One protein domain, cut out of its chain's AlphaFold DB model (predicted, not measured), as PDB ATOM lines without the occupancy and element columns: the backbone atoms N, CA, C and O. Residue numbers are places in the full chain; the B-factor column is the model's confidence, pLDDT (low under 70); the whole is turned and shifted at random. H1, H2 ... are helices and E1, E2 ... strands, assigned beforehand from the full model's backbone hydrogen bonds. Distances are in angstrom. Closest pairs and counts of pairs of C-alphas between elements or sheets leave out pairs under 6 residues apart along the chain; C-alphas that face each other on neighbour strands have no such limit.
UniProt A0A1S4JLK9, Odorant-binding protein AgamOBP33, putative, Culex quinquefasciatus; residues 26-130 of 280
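What this domain is: This is residues 26 to 130 of the 280 residues of the protein "Odorant-binding protein AgamOBP33, putative" of Culex quinquefasciatus (UniProt A0A1S4JLK9). Four helices gather on H6, the hub of a mostly crossed set of six: H5 folds back beside it as a helical hairpin, H3 crosses it near residue 108, H4 packs on its residues 111 to 115, and H2 only just touches it at residues 105 to 109. H1 packs on H3, away from H6, and the two ends of the printed part pair side by side. The 105 printed residues run H1 to H6, then strand E1; the class is mostly helix. The whole is compact, with a radius of gyration of the C-alphas of 13.6 A and spans of 42 by 32 by 22 A.

Where its parts are: H1, residues 29 to 38, begins at C-alpha 29 (-52.712, 31.273, -21.609) and is 14.4 A long. H2 is residues 43 to 47, H3 residues 49 to 57, 11.8 A, and H4 residues 68 to 74, 11.3 A. H5, residues 84 to 98, is 21.2 A, and H6, residues 104 to 118, 21.1 A. E1, residues 128 to 130, ends at C-alpha 130 (-52.148, 35.695, -11.777).

How they stand to each other: H6 is the hub. H5 touches it at a shallow tilt of 26 degrees, opposite ways, with C-alphas of Thr 88 and Gln 118 closest, 5.1 A. H3 touches it about perpendicular, 83 degrees, closest at Arg 51 and Ala 108, C-alphas 5.2 A apart. H4 touches residues 111 to 115 alone, at a steep tilt of 56 degrees; the C-alphas of Ala 68 and Thr 111 are closest, 6.9 A. H2 only just touches residues 105 to 109 alone, with 3 pairs of C-alphas within 8 A, closest Gln 47 and Cys 105, 6.4 A. H1 touches H3, C-alphas of Val 32 and Gln 53 closest, 5.8 A. E1 pairs with no named strand; its residues 128 to 129 pair antiparallel with residues 26 to 27. In H1, H3 and H5 every O i to N i+4 pair is within hydrogen-bond range; H6 has 10 of 11, H2 0 of 1 with 0 of 2 for i+3, H4 0 of 3 with 4 of 4 for i+3.

The domain as a whole: The C-alphas of Thr 41 and Asp 80 are farthest apart, 43.0 A. The printed part has no cut and no long link. Confidence is under 70 at residues 41 to 46 and 63 to 68.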
ATOM      1  N   LEU A  26     -57.655  34.811 -12.090       94.19
ATOM      2  CA  LEU A  26     -57.286  33.591 -12.800       94.19
ATOM      3  C   LEU A  26     -57.344  33.879 -14.301       94.19
ATOM      4  O   LEU A  26     -58.313  34.486 -14.760       94.19
ATOM      5  N   LYS A  27     -56.328  33.463 -15.056       94.81
ATOM      6  CA  LYS A  27     -56.328  33.525 -16.522       94.81
ATOM      7  C   LYS A  27     -55.642  32.289 -17.091       94.81
ATOM      8  O   LYS A  27     -54.648  31.825 -16.538       94.81
ATOM      9  N   SER A  28     -56.171  31.778 -18.193       96.31
ATOM     10  CA  SER A  28     -55.488  30.779 -19.013       96.31
ATOM     11  C   SER A  28     -54.536  31.454 -19.998       96.31
ATOM     12  O   SER A  28     -54.673  32.656 -20.254       96.31
ATOM     13  N   LEU A  29     -53.592  30.707 -20.580       94.31
ATOM     14  CA  LEU A  29     -52.712  31.273 -21.609       94.31
ATOM     15  C   LEU A  29     -53.494  31.728 -22.839       94.31
ATOM     16  O   LEU A  29     -53.185  32.786 -23.371       94.31
ATOM     17  N   LEU A  30     -54.559  31.025 -23.238       95.62
ATOM     18  CA  LEU A  30     -55.429  31.490 -24.323       95.62
ATOM     19  C   LEU A  30     -56.119  32.820 -23.996       95.62
ATOM     20  O   LEU A  30     -56.304  33.660 -24.874       95.62
ATOM     21  N   ALA A  31     -56.534  33.030 -22.743       96.69
ATOM     22  CA  ALA A  31     -57.116  34.308 -22.334       96.69
ATOM     23  C   ALA A  31     -56.072  35.433 -22.355       96.69
ATOM     24  O   ALA A  31     -56.378  36.537 -22.802       96.69
ATOM     25  N   VAL A  32     -54.849  35.136 -21.910       94.75
ATOM     26  CA  VAL A  32     -53.704  36.050 -21.978       94.75
ATOM     27  C   VAL A  32     -53.357  36.391 -23.427       94.75
ATOM     28  O   VAL A  32     -53.181  37.564 -23.735       94.75
ATOM     29  N   ASP A  33     -53.314  35.403 -24.317       93.25
ATOM     30  CA  ASP A  33     -53.027  35.586 -25.741       93.25
ATOM     31  C   ASP A  33     -54.062  36.487 -26.423       93.25
ATOM     32  O   ASP A  33     -53.709  37.465 -27.079       93.25
ATOM     33  N   ARG A  34     -55.356  36.237 -26.184       93.88
ATOM     34  CA  ARG A  34     -56.430  37.091 -26.711       93.88
ATOM     35  C   ARG A  34     -56.325  38.535 -26.237       93.88
ATOM     36  O   ARG A  34     -56.579  39.436 -27.028       93.88
ATOM     37  N   GLU A  35     -55.994  38.758 -24.967       93.56
ATOM     38  CA  GLU A  35     -55.799  40.106 -24.417       93.56
ATOM     39  C   GLU A  35     -54.569  40.778 -25.027       93.56
ATOM     40  O   GLU A  35     -54.635  41.933 -25.428       93.56
ATOM     41  N   CYS A  36     -53.482  40.027 -25.171       92.06
ATOM     42  CA  CYS A  36     -52.259  40.470 -25.817       92.06
ATOM     43  C   CYS A  36     -52.560  40.976 -27.241       92.06
ATOM     44  O   CYS A  36     -52.284  42.137 -27.549       92.06
ATOM     45  N   ASN A  37     -53.273  40.179 -28.046       89.75
ATOM     46  CA  ASN A  37     -53.643  40.516 -29.425       89.75
ATOM     47  C   ASN A  37     -54.465  41.811 -29.558       89.75
ATOM     48  O   ASN A  37     -54.417  42.444 -30.610       89.75
ATOM     49  N   GLN A  38     -55.176  42.252 -28.512       90.25
ATOM     50  CA  GLN A  38     -55.895  43.537 -28.529       90.25
ATOM     51  C   GLN A  38     -54.951  44.745 -28.562       90.25
ATOM     52  O   GLN A  38     -55.352  45.823 -28.995       90.25
ATOM     53  N   TYR A  39     -53.710  44.578 -28.107       85.06
ATOM     54  CA  TYR A  39     -52.684  45.619 -28.118       85.06
ATOM     55  C   TYR A  39     -51.811  45.580 -29.379       85.06
ATOM     56  O   TYR A  39     -50.946  46.440 -29.552       85.06
ATOM     57  N   SER A  40     -52.014  44.592 -30.255       74.50
ATOM     58  CA  SER A  40     -51.252  44.434 -31.490       74.50
ATOM     59  C   SER A  40     -51.619  45.514 -32.505       74.50
ATOM     60  O   SER A  40     -52.779  45.639 -32.895       74.50
ATOM     61  N   THR A  41     -50.634  46.301 -32.946       64.69
ATOM     62  CA  THR A  41     -50.835  47.363 -33.947       64.69
ATOM     63  C   THR A  41     -49.919  47.262 -35.178       64.69
ATOM     64  O   THR A  41     -50.022  48.121 -36.049       64.69
ATOM     65  N   SER A  42     -49.039  46.247 -35.311       59.59
ATOM     66  CA  SER A  42     -48.178  46.071 -36.509       59.59
ATOM     67  C   SER A  42     -47.454  44.710 -36.621       59.59
ATOM     68  O   SER A  42     -47.328  43.978 -35.641       59.59
ATOM     69  N   ASP A  43     -46.887  44.423 -37.803       54.28
ATOM     70  CA  ASP A  43     -46.150  43.196 -38.181       54.28
ATOM     71  C   ASP A  43     -44.879  42.895 -37.351       54.28
ATOM     72  O   ASP A  43     -44.403  41.761 -37.316       54.28
ATOM     73  N   SER A  44     -44.343  43.878 -36.615       54.53
ATOM     74  CA  SER A  44     -43.227  43.687 -35.666       54.53
ATOM     75  C   SER A  44     -43.627  42.876 -34.423       54.53
ATOM     76  O   SER A  44     -42.767  42.457 -33.644       54.53
ATOM     77  N   TYR A  45     -44.927  42.679 -34.206       59.75
ATOM     78  CA  TYR A  45     -45.487  42.087 -33.000       59.75
ATOM     79  C   TYR A  45     -45.231  40.580 -32.878       59.75
ATOM     80  O   TYR A  45     -45.092  40.074 -31.764       59.75
ATOM     81  N   GLY A  46     -45.059  39.878 -34.005       63.19
ATOM     82  CA  GLY A  46     -44.795  38.436 -34.005       63.19
ATOM     83  C   GLY A  46     -43.574  38.040 -33.165       63.19
ATOM     84  O   GLY A  46     -43.594  37.002 -32.513       63.19
ATOM     85  N   GLN A  47     -42.544  38.894 -33.102       70.81
ATOM     86  CA  GLN A  47     -41.324  38.618 -32.330       70.81
ATOM     87  C   GLN A  47     -41.469  38.901 -30.824       70.81
ATOM     88  O   GLN A  47     -40.689  38.384 -30.030       70.81
ATOM     89  N   CYS A  48     -42.464  39.696 -30.411       88.06
ATOM     90  CA  CYS A  48     -42.654  40.126 -29.019       88.06
ATOM     91  C   CYS A  48     -43.943  39.588 -28.371       88.06
ATOM     92  O   CYS A  48     -44.218  39.924 -27.214       88.06
ATOM     93  N   GLN A  49     -44.707  38.735 -29.066       89.94
ATOM     94  CA  GLN A  49     -45.935  38.123 -28.541       89.94
ATOM     95  C   GLN A  49     -45.692  37.444 -27.193       89.94
ATOM     96  O   GLN A  49     -46.364  37.738 -26.206       89.94
ATOM     97  N   THR A  50     -44.663  36.601 -27.128       90.75
ATOM     98  CA  THR A  50     -44.293  35.843 -25.930       90.75
ATOM     99  C   THR A  50     -43.982  36.747 -24.741       90.75
ATOM    100  O   THR A  50     -44.371  36.462 -23.609       90.75
ATOM    101  N   ARG A  51     -43.325  37.885 -24.989       90.88
ATOM    102  CA  ARG A  51     -43.041  38.884 -23.955       90.88
ATOM    103  C   ARG A  51     -44.330  39.507 -23.425       90.88
ATOM    104  O   ARG A  51     -44.510  39.604 -22.215       90.88
ATOM    105  N   CYS A  52     -45.239  39.905 -24.310       92.56
ATOM    106  CA  CYS A  52     -46.529  40.462 -23.904       92.56
ATOM    107  C   CYS A  52     -47.373  39.439 -23.121       92.56
ATOM    108  O   CYS A  52     -47.875  39.766 -22.041       92.56
ATOM    109  N   GLN A  53     -47.436  38.186 -23.584       92.38
ATOM    110  CA  GLN A  53     -48.059  37.094 -22.836       92.38
ATOM    111  C   GLN A  53     -47.413  36.927 -21.455       92.38
ATOM    112  O   GLN A  53     -48.117  36.802 -20.456       92.38
ATOM    113  N   GLY A  54     -46.084  36.992 -21.372       91.38
ATOM    114  CA  GLY A  54     -45.347  36.900 -20.116       91.38
ATOM    115  C   GLY A  54     -45.646  38.021 -19.129       91.38
ATOM    116  O   GLY A  54     -45.824  37.750 -17.938       91.38
ATOM    117  N   ILE A  55     -45.777  39.257 -19.607       90.62
ATOM    118  CA  ILE A  55     -46.116  40.420 -18.776       90.62
ATOM    119  C   ILE A  55     -47.556  40.313 -18.256       90.62
ATOM    120  O   ILE A  55     -47.806  40.481 -17.059       90.62
ATOM    121  N   LEU A  56     -48.516  40.007 -19.136       92.06
ATOM    122  CA  LEU A  56     -49.935  39.887 -18.778       92.06
ATOM    123  C   LEU A  56     -50.211  38.654 -17.912       92.06
ATOM    124  O   LEU A  56     -50.997  38.711 -16.961       92.06
ATOM    125  N   GLY A  57     -49.545  37.549 -18.237       91.62
ATOM    126  CA  GLY A  57     -49.583  36.288 -17.516       91.62
ATOM    127  C   GLY A  57     -48.763  36.305 -16.231       91.62
ATOM    128  O   GLY A  57     -48.972  35.427 -15.402       91.62
ATOM    129  N   ARG A  58     -47.883  37.298 -16.031       89.19
ATOM    130  CA  ARG A  58     -46.968  37.442 -14.881       89.19
ATOM    131  C   ARG A  58     -46.056  36.230 -14.699       89.19
ATOM    132  O   ARG A  58     -45.962  35.650 -13.619       89.19
ATOM    133  N   PHE A  59     -45.429  35.812 -15.786       87.56
ATOM    134  CA  PHE A  59     -44.313  34.863 -15.783       87.56
ATOM    135  C   PHE A  59     -43.055  35.461 -16.440       87.56
ATOM    136  O   PHE A  59     -42.063  34.761 -16.608       87.56
ATOM    137  N   TRP A  60     -43.107  36.752 -16.794       87.56
ATOM    138  CA  TRP A  60     -42.008  37.548 -17.336       87.56
ATOM    139  C   TRP A  60     -42.025  38.969 -16.750       87.56
ATOM    140  O   TRP A  60     -43.102  39.535 -16.533       87.56
ATOM    141  N   ASP A  61     -40.842  39.540 -16.541       83.94
ATOM    142  CA  ASP A  61     -40.589  40.944 -16.202       83.94
ATOM    143  C   ASP A  61     -39.275  41.370 -16.882       83.94
ATOM    144  O   ASP A  61     -38.331  40.583 -16.954       83.94
ATOM    145  N   ASP A  62     -39.218  42.595 -17.405       80.81
ATOM    146  CA  ASP A  62     -38.022  43.138 -18.069       80.81
ATOM    147  C   ASP A  62     -36.978  43.633 -17.055       80.81
ATOM    148  O   ASP A  62     -35.784  43.706 -17.349       80.81
ATOM    149  N   SER A  63     -37.436  43.989 -15.851       69.56
ATOM    150  CA  SER A  63     -36.644  44.637 -14.800       69.56
ATOM    151  C   SER A  63     -35.789  43.650 -14.012       69.56
ATOM    152  O   SER A  63     -34.729  44.016 -13.514       69.56
ATOM    153  N   ASP A  64     -36.275  42.420 -13.851       58.09
ATOM    154  CA  ASP A  64     -35.698  41.440 -12.942       58.09
ATOM    155  C   ASP A  64     -36.165  40.015 -13.248       58.09
ATOM    156  O   ASP A  64     -37.142  39.770 -13.953       58.09
ATOM    157  N   VAL A  65     -35.437  39.073 -12.644       49.75
ATOM    158  CA  VAL A  65     -35.621  37.615 -12.626       49.75
ATOM    159  C   VAL A  65     -36.935  37.229 -11.922       49.75
ATOM    160  O   VAL A  65     -36.926  36.505 -10.929       49.75
ATOM    161  N   VAL A  66     -38.098  37.703 -12.385       49.69
ATOM    162  CA  VAL A  66     -39.350  37.017 -12.038       49.69
ATOM    163  C   VAL A  66     -39.227  35.629 -12.650       49.69
ATOM    164  O   VAL A  66     -39.058  35.528 -13.867       49.69
ATOM    165  N   PRO A  67     -39.218  34.553 -11.846       55.91
ATOM    166  CA  PRO A  67     -38.686  33.308 -12.344       55.91
ATOM    167  C   PRO A  67     -39.587  32.776 -13.447       55.91
ATOM    168  O   PRO A  67     -40.767  32.480 -13.216       55.91
ATOM    169  N   ALA A  68     -38.987  32.570 -14.618       59.84
ATOM    170  CA  ALA A  68     -39.498  31.657 -15.627       59.84
ATOM    171  C   ALA A  68     -39.999  30.354 -14.981       59.84
ATOM    172  O   ALA A  68     -40.971  29.785 -15.442       59.84
ATOM    173  N   VAL A  69     -39.437  29.961 -13.830       74.94
ATOM    174  CA  VAL A  69     -39.911  28.889 -12.942       74.94
ATOM    175  C   VAL A  69     -41.434  28.871 -12.755       74.94
ATOM    176  O   VAL A  69     -42.036  27.802 -12.767       74.94
ATOM    177  N   THR A  70     -42.094  30.027 -12.645       85.69
ATOM    178  CA  THR A  70     -43.550  30.066 -12.466       85.69
ATOM    179  C   THR A  70     -44.337  29.750 -13.744       85.69
ATOM    180  O   THR A  70     -45.518  29.421 -13.636       85.69
ATOM    181  N   LEU A  71     -43.720  29.817 -14.932       90.69
ATOM    182  CA  LEU A  71     -44.307  29.433 -16.224       90.69
ATOM    183  C   LEU A  71     -44.721  27.959 -16.249       90.69
ATOM    184  O   LEU A  71     -45.715  27.629 -16.889       90.69
ATOM    185  N   GLY A  72     -44.035  27.103 -15.482       90.19
ATOM    186  CA  GLY A  72     -44.370  25.682 -15.345       90.19
ATOM    187  C   GLY A  72     -45.822  25.423 -14.925       90.19
ATOM    188  O   GLY A  72     -46.362  24.376 -15.242       90.19
ATOM    189  N   ARG A  73     -46.513  26.402 -14.317       91.00
ATOM    190  CA  ARG A  73     -47.949  26.313 -13.970       91.00
ATOM    191  C   ARG A  73     -48.900  26.160 -15.163       91.00
ATOM    192  O   ARG A  73     -50.095  25.982 -14.952       91.00
ATOM    193  N   PHE A  74     -48.407  26.360 -16.380       93.69
ATOM    194  CA  PHE A  74     -49.162  26.177 -17.619       93.69
ATOM    195  C   PHE A  74     -48.721  24.924 -18.379       93.69
ATOM    196  O   PHE A  74     -49.092  24.746 -19.531       93.69
ATOM    197  N   TYR A  75     -47.894  24.083 -17.766       93.88
ATOM    198  CA  TYR A  75     -47.389  22.865 -18.369       93.88
ATOM    199  C   TYR A  75     -47.675  21.681 -17.454       93.88
ATOM    200  O   TYR A  75     -47.582  21.782 -16.232       93.88
ATOM    201  N   GLN A  76     -47.981  20.548 -18.067       93.50
ATOM    202  CA  GLN A  76     -48.123  19.271 -17.400       93.50
ATOM    203  C   GLN A  76     -46.907  18.404 -17.758       93.50
ATOM    204  O   GLN A  76     -46.783  18.001 -18.920       93.50
ATOM    205  N   PRO A  77     -45.992  18.132 -16.809       92.31
ATOM    206  CA  PRO A  77     -44.891  17.210 -17.056       92.31
ATOM    207  C   PRO A  77     -45.420  15.787 -17.262       92.31
ATOM    208  O   PRO A  77     -46.468  15.418 -16.717       92.31
ATOM    209  N   ASP A  78     -44.686  14.998 -18.043       89.00
ATOM    210  CA  ASP A  78     -44.933  13.561 -18.178       89.00
ATOM    211  C   ASP A  78     -44.680  12.873 -16.824       89.00
ATOM    212  O   ASP A  78     -43.721  13.204 -16.123       89.00
ATOM    213  N   CYS A  79     -45.545  11.936 -16.431       87.31
ATOM    214  CA  CYS A  79     -45.424  11.245 -15.148       87.31
ATOM    215  C   CYS A  79     -44.167  10.369 -15.045       87.31
ATOM    216  O   CYS A  79     -43.680  10.160 -13.932       87.31
ATOM    217  N   ASP A  80     -43.637   9.904 -16.177       91.38
ATOM    218  CA  ASP A  80     -42.458   9.033 -16.230       91.38
ATOM    219  C   ASP A  80     -41.150   9.820 -16.431       91.38
ATOM    220  O   ASP A  80     -40.050   9.277 -16.277       91.38
ATOM    221  N   ASP A  81     -41.234  11.117 -16.742       90.50
ATOM    222  CA  ASP A  81     -40.059  11.972 -16.884       90.50
ATOM    223  C   ASP A  81     -39.681  12.602 -15.543       90.50
ATOM    224  O   ASP A  81     -40.290  13.555 -15.067       90.50
ATOM    225  N   HIS A  82     -38.616  12.098 -14.929       88.81
ATOM    226  CA  HIS A  82     -38.085  12.653 -13.680       88.81
ATOM    227  C   HIS A  82     -36.989  13.711 -13.891       88.81
ATOM    228  O   HIS A  82     -36.485  14.274 -12.919       88.81
ATOM    229  N   ASN A  83     -36.602  13.991 -15.140       92.94
ATOM    230  CA  ASN A  83     -35.486  14.879 -15.480       92.94
ATOM    231  C   ASN A  83     -35.916  16.186 -16.163       92.94
ATOM    232  O   ASN A  83     -35.054  17.032 -16.415       92.94
ATOM    233  N   TYR A  84     -37.212  16.378 -16.437       92.88
ATOM    234  CA  TYR A  84     -37.752  17.576 -17.093       92.88
ATOM    235  C   TYR A  84     -37.290  18.885 -16.430       92.88
ATOM    236  O   TYR A  84     -36.890  19.822 -17.126       92.88
ATOM    237  N   LEU A  85     -37.253  18.938 -15.089       91.19
ATOM    238  CA  LEU A  85     -36.776  20.107 -14.341       91.19
ATOM    239  C   LEU A  85     -35.313  20.413 -14.662       91.19
ATOM    240  O   LEU A  85     -35.017  21.514 -15.110       91.19
ATOM    241  N   ASN A  86     -34.422  19.426 -14.522       92.88
ATOM    242  CA  ASN A  86     -32.987  19.609 -14.756       92.88
ATOM    243  C   ASN A  86     -32.701  20.073 -16.194       92.88
ATOM    244  O   ASN A  86     -31.893  20.974 -16.402       92.88
ATOM    245  N   ARG A  87     -33.382  19.486 -17.192       94.38
ATOM    246  CA  ARG A  87     -33.214  19.884 -18.600       94.38
ATOM    247  C   ARG A  87     -33.756  21.285 -18.868       94.38
ATOM    248  O   ARG A  87     -33.124  22.061 -19.582       94.38
ATOM    249  N   THR A  88     -34.901  21.628 -18.273       93.31
ATOM    250  CA  THR A  88     -35.471  22.976 -18.391       93.31
ATOM    251  C   THR A  88     -34.539  24.007 -17.761       93.31
ATOM    252  O   THR A  88     -34.241  25.017 -18.389       93.31
ATOM    253  N   GLU A  89     -34.023  23.748 -16.558       91.25
ATOM    254  CA  GLU A  89     -33.071  24.633 -15.880       91.25
ATOM    255  C   GLU A  89     -31.783  24.827 -16.672       91.25
ATOM    256  O   GLU A  89     -31.326  25.961 -16.820       91.25
ATOM    257  N   GLN A  90     -31.225  23.746 -17.219       93.00
ATOM    258  CA  GLN A  90     -30.045  23.825 -18.074       93.00
ATOM    259  C   GLN A  90     -30.306  24.736 -19.282       93.00
ATOM    260  O   GLN A  90     -29.534  25.661 -19.527       93.00
ATOM    261  N   CYS A  91     -31.426  24.535 -19.983       94.38
ATOM    262  CA  CYS A  91     -31.813  25.374 -21.116       94.38
ATOM    263  C   CYS A  91     -31.979  26.850 -20.711       94.38
ATOM    264  O   CYS A  91     -31.498  27.749 -21.399       94.38
ATOM    265  N   LEU A  92     -32.605  27.132 -19.563       91.19
ATOM    266  CA  LEU A  92     -32.746  28.504 -19.056       91.19
ATOM    267  C   LEU A  92     -31.391  29.149 -18.718       91.19
ATOM    268  O   LEU A  92     -31.221  30.359 -18.910       91.19
ATOM    269  N   GLY A  93     -30.428  28.354 -18.242       90.25
ATOM    270  CA  GLY A  93     -29.038  28.771 -18.055       90.25
ATOM    271  C   GLY A  93     -28.401  29.208 -19.373       90.25
ATOM    272  O   GLY A  93     -27.906  30.328 -19.472       90.25
ATOM    273  N   GLU A  94     -28.535  28.394 -20.420       91.75
ATOM    274  CA  GLU A  94     -28.024  28.703 -21.762       91.75
ATOM    275  C   GLU A  94     -28.642  29.991 -22.339       91.75
ATOM    276  O   GLU A  94     -27.932  30.824 -22.909       91.75
ATOM    277  N   VAL A  95     -29.946  30.224 -22.140       90.44
ATOM    278  CA  VAL A  95     -30.597  31.487 -22.543       90.44
ATOM    279  C   VAL A  95     -29.982  32.686 -21.822       90.44
ATOM    280  O   VAL A  95     -29.762  33.733 -22.433       90.44
ATOM    281  N   THR A  96     -29.693  32.540 -20.529       88.31
ATOM    282  CA  THR A  96     -29.098  33.604 -19.708       88.31
ATOM    283  C   THR A  96     -27.666  33.925 -20.138       88.31
ATOM    284  O   THR A  96     -27.283  35.097 -20.140       88.31
ATOM    285  N   ASP A  97     -26.902  32.908 -20.534       89.81
ATOM    286  CA  ASP A  97     -25.497  33.044 -20.917       89.81
ATOM    287  C   ASP A  97     -25.316  33.570 -22.349       89.81
ATOM    288  O   ASP A  97     -24.361  34.301 -22.630       89.81
ATOM    289  N   HIS A  98     -26.231  33.226 -23.262       91.25
ATOM    290  CA  HIS A  98     -26.050  33.472 -24.696       91.25
ATOM    291  C   HIS A  98     -26.945  34.568 -25.283       91.25
ATOM    292  O   HIS A  98     -26.582  35.159 -26.305       91.25
ATOM    293  N   VAL A  99     -28.084  34.889 -24.663       89.69
ATOM    294  CA  VAL A  99     -28.980  35.943 -25.161       89.69
ATOM    295  C   VAL A  99     -28.694  37.261 -24.445       89.69
ATOM    296  O   VAL A  99     -28.613  37.340 -23.219       89.69
ATOM    297  N   ARG A 100     -28.540  38.343 -25.217       88.56
ATOM    298  CA  ARG A 100     -28.215  39.665 -24.664       88.56
ATOM    299  C   ARG A 100     -29.319  40.149 -23.729       88.56
ATOM    300  O   ARG A 100     -30.493  40.108 -24.073       88.56
ATOM    301  N   ARG A 101     -28.926  40.702 -22.575       83.69
ATOM    302  CA  ARG A 101     -29.856  41.182 -21.536       83.69
ATOM    303  C   ARG A 101     -30.900  42.190 -22.019       83.69
ATOM    304  O   ARG A 101     -31.983  42.187 -21.462       83.69
ATOM    305  N   ASN A 102     -30.565  43.024 -23.002       86.19
ATOM    306  CA  ASN A 102     -31.435  44.072 -23.541       86.19
ATOM    307  C   ASN A 102     -32.345  43.607 -24.691       86.19
ATOM    308  O   ASN A 102     -33.044  44.435 -25.267       86.19
ATOM    309  N   ASP A 103     -32.307  42.325 -25.057       89.50
ATOM    310  CA  ASP A 103     -33.179  41.744 -26.078       89.50
ATOM    311  C   ASP A 103     -34.356  41.008 -25.417       89.50
ATOM    312  O   ASP A 103     -34.436  39.779 -25.409       89.50
ATOM    313  N   ASP A 104     -35.246  41.769 -24.776       88.44
ATOM    314  CA  ASP A 104     -36.307  41.216 -23.922       88.44
ATOM    315  C   ASP A 104     -37.256  40.282 -24.683       88.44
ATOM    316  O   ASP A 104     -37.690  39.261 -24.150       88.44
ATOM    317  N   CYS A 105     -37.568  40.605 -25.940       90.38
ATOM    318  CA  CYS A 105     -38.460  39.789 -26.760       90.38
ATOM    319  C   CYS A 105     -37.828  38.446 -27.137       90.38
ATOM    320  O   CYS A 105     -38.480  37.402 -27.009       90.38
ATOM    321  N   LEU A 106     -36.551  38.449 -27.540       90.94
ATOM    322  CA  LEU A 106     -35.832  37.213 -27.831       90.94
ATOM    323  C   LEU A 106     -35.643  36.378 -26.565       90.94
ATOM    324  O   LEU A 106     -35.887  35.174 -26.594       90.94
ATOM    325  N   ARG A 107     -35.276  37.001 -25.438       90.62
ATOM    326  CA  ARG A 107     -35.120  36.285 -24.165       90.62
ATOM    327  C   ARG A 107     -36.426  35.633 -23.724       90.62
ATOM    328  O   ARG A 107     -36.411  34.444 -23.418       90.62
ATOM    329  N   ALA A 108     -37.547  36.357 -23.760       90.75
ATOM    330  CA  ALA A 108     -38.856  35.797 -23.430       90.75
ATOM    331  C   ALA A 108     -39.201  34.599 -24.327       90.75
ATOM    332  O   ALA A 108     -39.640  33.557 -23.840       90.75
ATOM    333  N   THR A 109     -38.945  34.725 -25.630       91.94
ATOM    334  CA  THR A 109     -39.185  33.657 -26.610       91.94
ATOM    335  C   THR A 109     -38.327  32.423 -26.337       91.94
ATOM    336  O   THR A 109     -38.859  31.314 -26.262       91.94
ATOM    337  N   CYS A 110     -37.023  32.592 -26.118       92.19
ATOM    338  CA  CYS A 110     -36.122  31.484 -25.802       92.19
ATOM    339  C   CYS A 110     -36.463  30.827 -24.454       92.19
ATOM    340  O   CYS A 110     -36.429  29.605 -24.338       92.19
ATOM    341  N   THR A 111     -36.857  31.615 -23.451       91.75
ATOM    342  CA  THR A 111     -37.325  31.101 -22.161       91.75
ATOM    343  C   THR A 111     -38.554  30.210 -22.319       91.75
ATOM    344  O   THR A 111     -38.553  29.095 -21.804       91.75
ATOM    345  N   VAL A 112     -39.591  30.651 -23.040       92.50
ATOM    346  CA  VAL A 112     -40.787  29.819 -23.266       92.50
ATOM    347  C   VAL A 112     -40.444  28.568 -24.068       92.50
ATOM    348  O   VAL A 112     -40.938  27.489 -23.741       92.50
ATOM    349  N   LYS A 113     -39.540  28.682 -25.047       93.94
ATOM    350  CA  LYS A 113     -39.058  27.534 -25.814       93.94
ATOM    351  C   LYS A 113     -38.430  26.457 -24.923       93.94
ATOM    352  O   LYS A 113     -38.726  25.287 -25.129       93.94
ATOM    353  N   CYS A 114     -37.659  26.823 -23.897       94.38
ATOM    354  CA  CYS A 114     -37.142  25.843 -22.937       94.38
ATOM    355  C   CYS A 114     -38.257  25.027 -22.272       94.38
ATOM    356  O   CYS A 114     -38.125  23.816 -22.135       94.38
ATOM    357  N   TYR A 115     -39.374  25.658 -21.900       94.25
ATOM    358  CA  TYR A 115     -40.508  24.939 -21.314       94.25
ATOM    359  C   TYR A 115     -41.214  24.046 -22.331       94.25
ATOM    360  O   TYR A 115     -41.504  22.892 -22.029       94.25
ATOM    361  N   THR A 116     -41.443  24.564 -23.539       94.31
ATOM    362  CA  THR A 116     -42.048  23.799 -24.636       94.31
ATOM    363  C   THR A 116     -41.229  22.561 -24.992       94.31
ATOM    364  O   THR A 116     -41.798  21.499 -25.214       94.31
ATOM    365  N   ASP A 117     -39.902  22.684 -25.022       95.25
ATOM    366  CA  ASP A 117     -39.026  21.598 -25.453       95.25
ATOM    367  C   ASP A 117     -38.688  20.616 -24.314       95.25
ATOM    368  O   ASP A 117     -38.420  19.448 -24.587       95.25
ATOM    369  N   GLN A 118     -38.634  21.078 -23.055       94.88
ATOM    370  CA  GLN A 118     -38.038  20.304 -21.953       94.88
ATOM    371  C   GLN A 118     -38.970  19.993 -20.782       94.88
ATOM    372  O   GLN A 118     -38.662  19.051 -20.050       94.88
ATOM    373  N   TYR A 119     -40.056  20.748 -20.576       93.56
ATOM    374  CA  TYR A 119     -40.847  20.666 -19.342       93.56
ATOM    375  C   TYR A 119     -42.032  19.702 -19.440       93.56
ATOM    376  O   TYR A 119     -42.298  18.974 -18.489       93.56
ATOM    377  N   GLY A 120     -42.758  19.699 -20.562       93.31
ATOM    378  CA  GLY A 120     -43.927  18.838 -20.748       93.31
ATOM    379  C   GLY A 120     -44.968  19.406 -21.708       93.31
ATOM    380  O   GLY A 120     -44.682  20.291 -22.514       93.31
ATOM    381  N   GLN A 121     -46.199  18.905 -21.605       95.19
ATOM    382  CA  GLN A 121     -47.309  19.311 -22.462       95.19
ATOM    383  C   GLN A 121     -47.889  20.654 -22.009       95.19
ATOM    384  O   GLN A 121     -48.207  20.837 -20.836       95.19
ATOM    385  N   LEU A 122     -48.078  21.585 -22.942       95.00
ATOM    386  CA  LEU A 122     -48.730  22.867 -22.674       95.00
ATOM    387  C   LEU A 122     -50.229  22.679 -22.378       95.00
ATOM    388  O   LEU A 122     -50.959  22.128 -23.203       95.00
ATOM    389  N   ASP A 123     -50.688  23.222 -21.254       96.00
ATOM    390  CA  ASP A 123     -52.099  23.446 -20.941       96.00
ATOM    391  C   ASP A 123     -52.433  24.930 -21.138       96.00
ATOM    392  O   ASP A 123     -52.206  25.790 -20.279       96.00
ATOM    393  N   ALA A 124     -52.956  25.244 -22.321       95.06
ATOM    394  CA  ALA A 124     -53.276  26.614 -22.696       95.06
ATOM    395  C   ALA A 124     -54.658  27.078 -22.197       95.06
ATOM    396  O   ALA A 124     -54.940  28.283 -22.208       95.06
ATOM    397  N   GLU A 125     -55.528  26.152 -21.784       96.25
ATOM    398  CA  GLU A 125     -56.950  26.416 -21.542       96.25
ATOM    399  C   GLU A 125     -57.284  26.572 -20.065       96.25
ATOM    400  O   GLU A 125     -58.125  27.411 -19.721       96.25
ATOM    401  N   SER A 126     -56.609  25.823 -19.190       95.50
ATOM    402  CA  SER A 126     -56.870  25.876 -17.756       95.50
ATOM    403  C   SER A 126     -56.498  27.240 -17.166       95.50
ATOM    404  O   SER A 126     -55.391  27.749 -17.378       95.50
ATOM    405  N   PRO A 127     -57.404  27.883 -16.406       95.06
ATOM    406  CA  PRO A 127     -57.084  29.133 -15.733       95.06
ATOM    407  C   PRO A 127     -56.094  28.930 -14.582       95.06
ATOM    408  O   PRO A 127     -56.387  28.224 -13.618       95.06
ATOM    409  N   SER A 128     -54.982  29.661 -14.618       92.94
ATOM    410  CA  SER A 128     -53.988  29.699 -13.541       92.94
ATOM    411  C   SER A 128     -53.990  31.047 -12.829       92.94
ATOM    412  O   SER A 128     -54.413  32.073 -13.366       92.94
ATOM    413  N   TYR A 129     -53.534  31.052 -11.576       93.62
ATOM    414  CA  TYR A 129     -53.478  32.265 -10.764       93.62
ATOM    415  C   TYR A 129     -52.497  33.291 -11.327       93.62
ATOM    416  O   TYR A 129     -51.366  32.961 -11.681       93.62
ATOM    417  N   ILE A 130     -52.947  34.545 -11.371       91.75
ATOM    418  CA  ILE A 130     -52.148  35.695 -11.777       91.75
ATOM    419  C   ILE A 130     -51.713  36.447 -10.514       91.75
ATOM    420  O   ILE A 130     -52.579  37.002  -9.828       91.75
TER     421      ILE A 130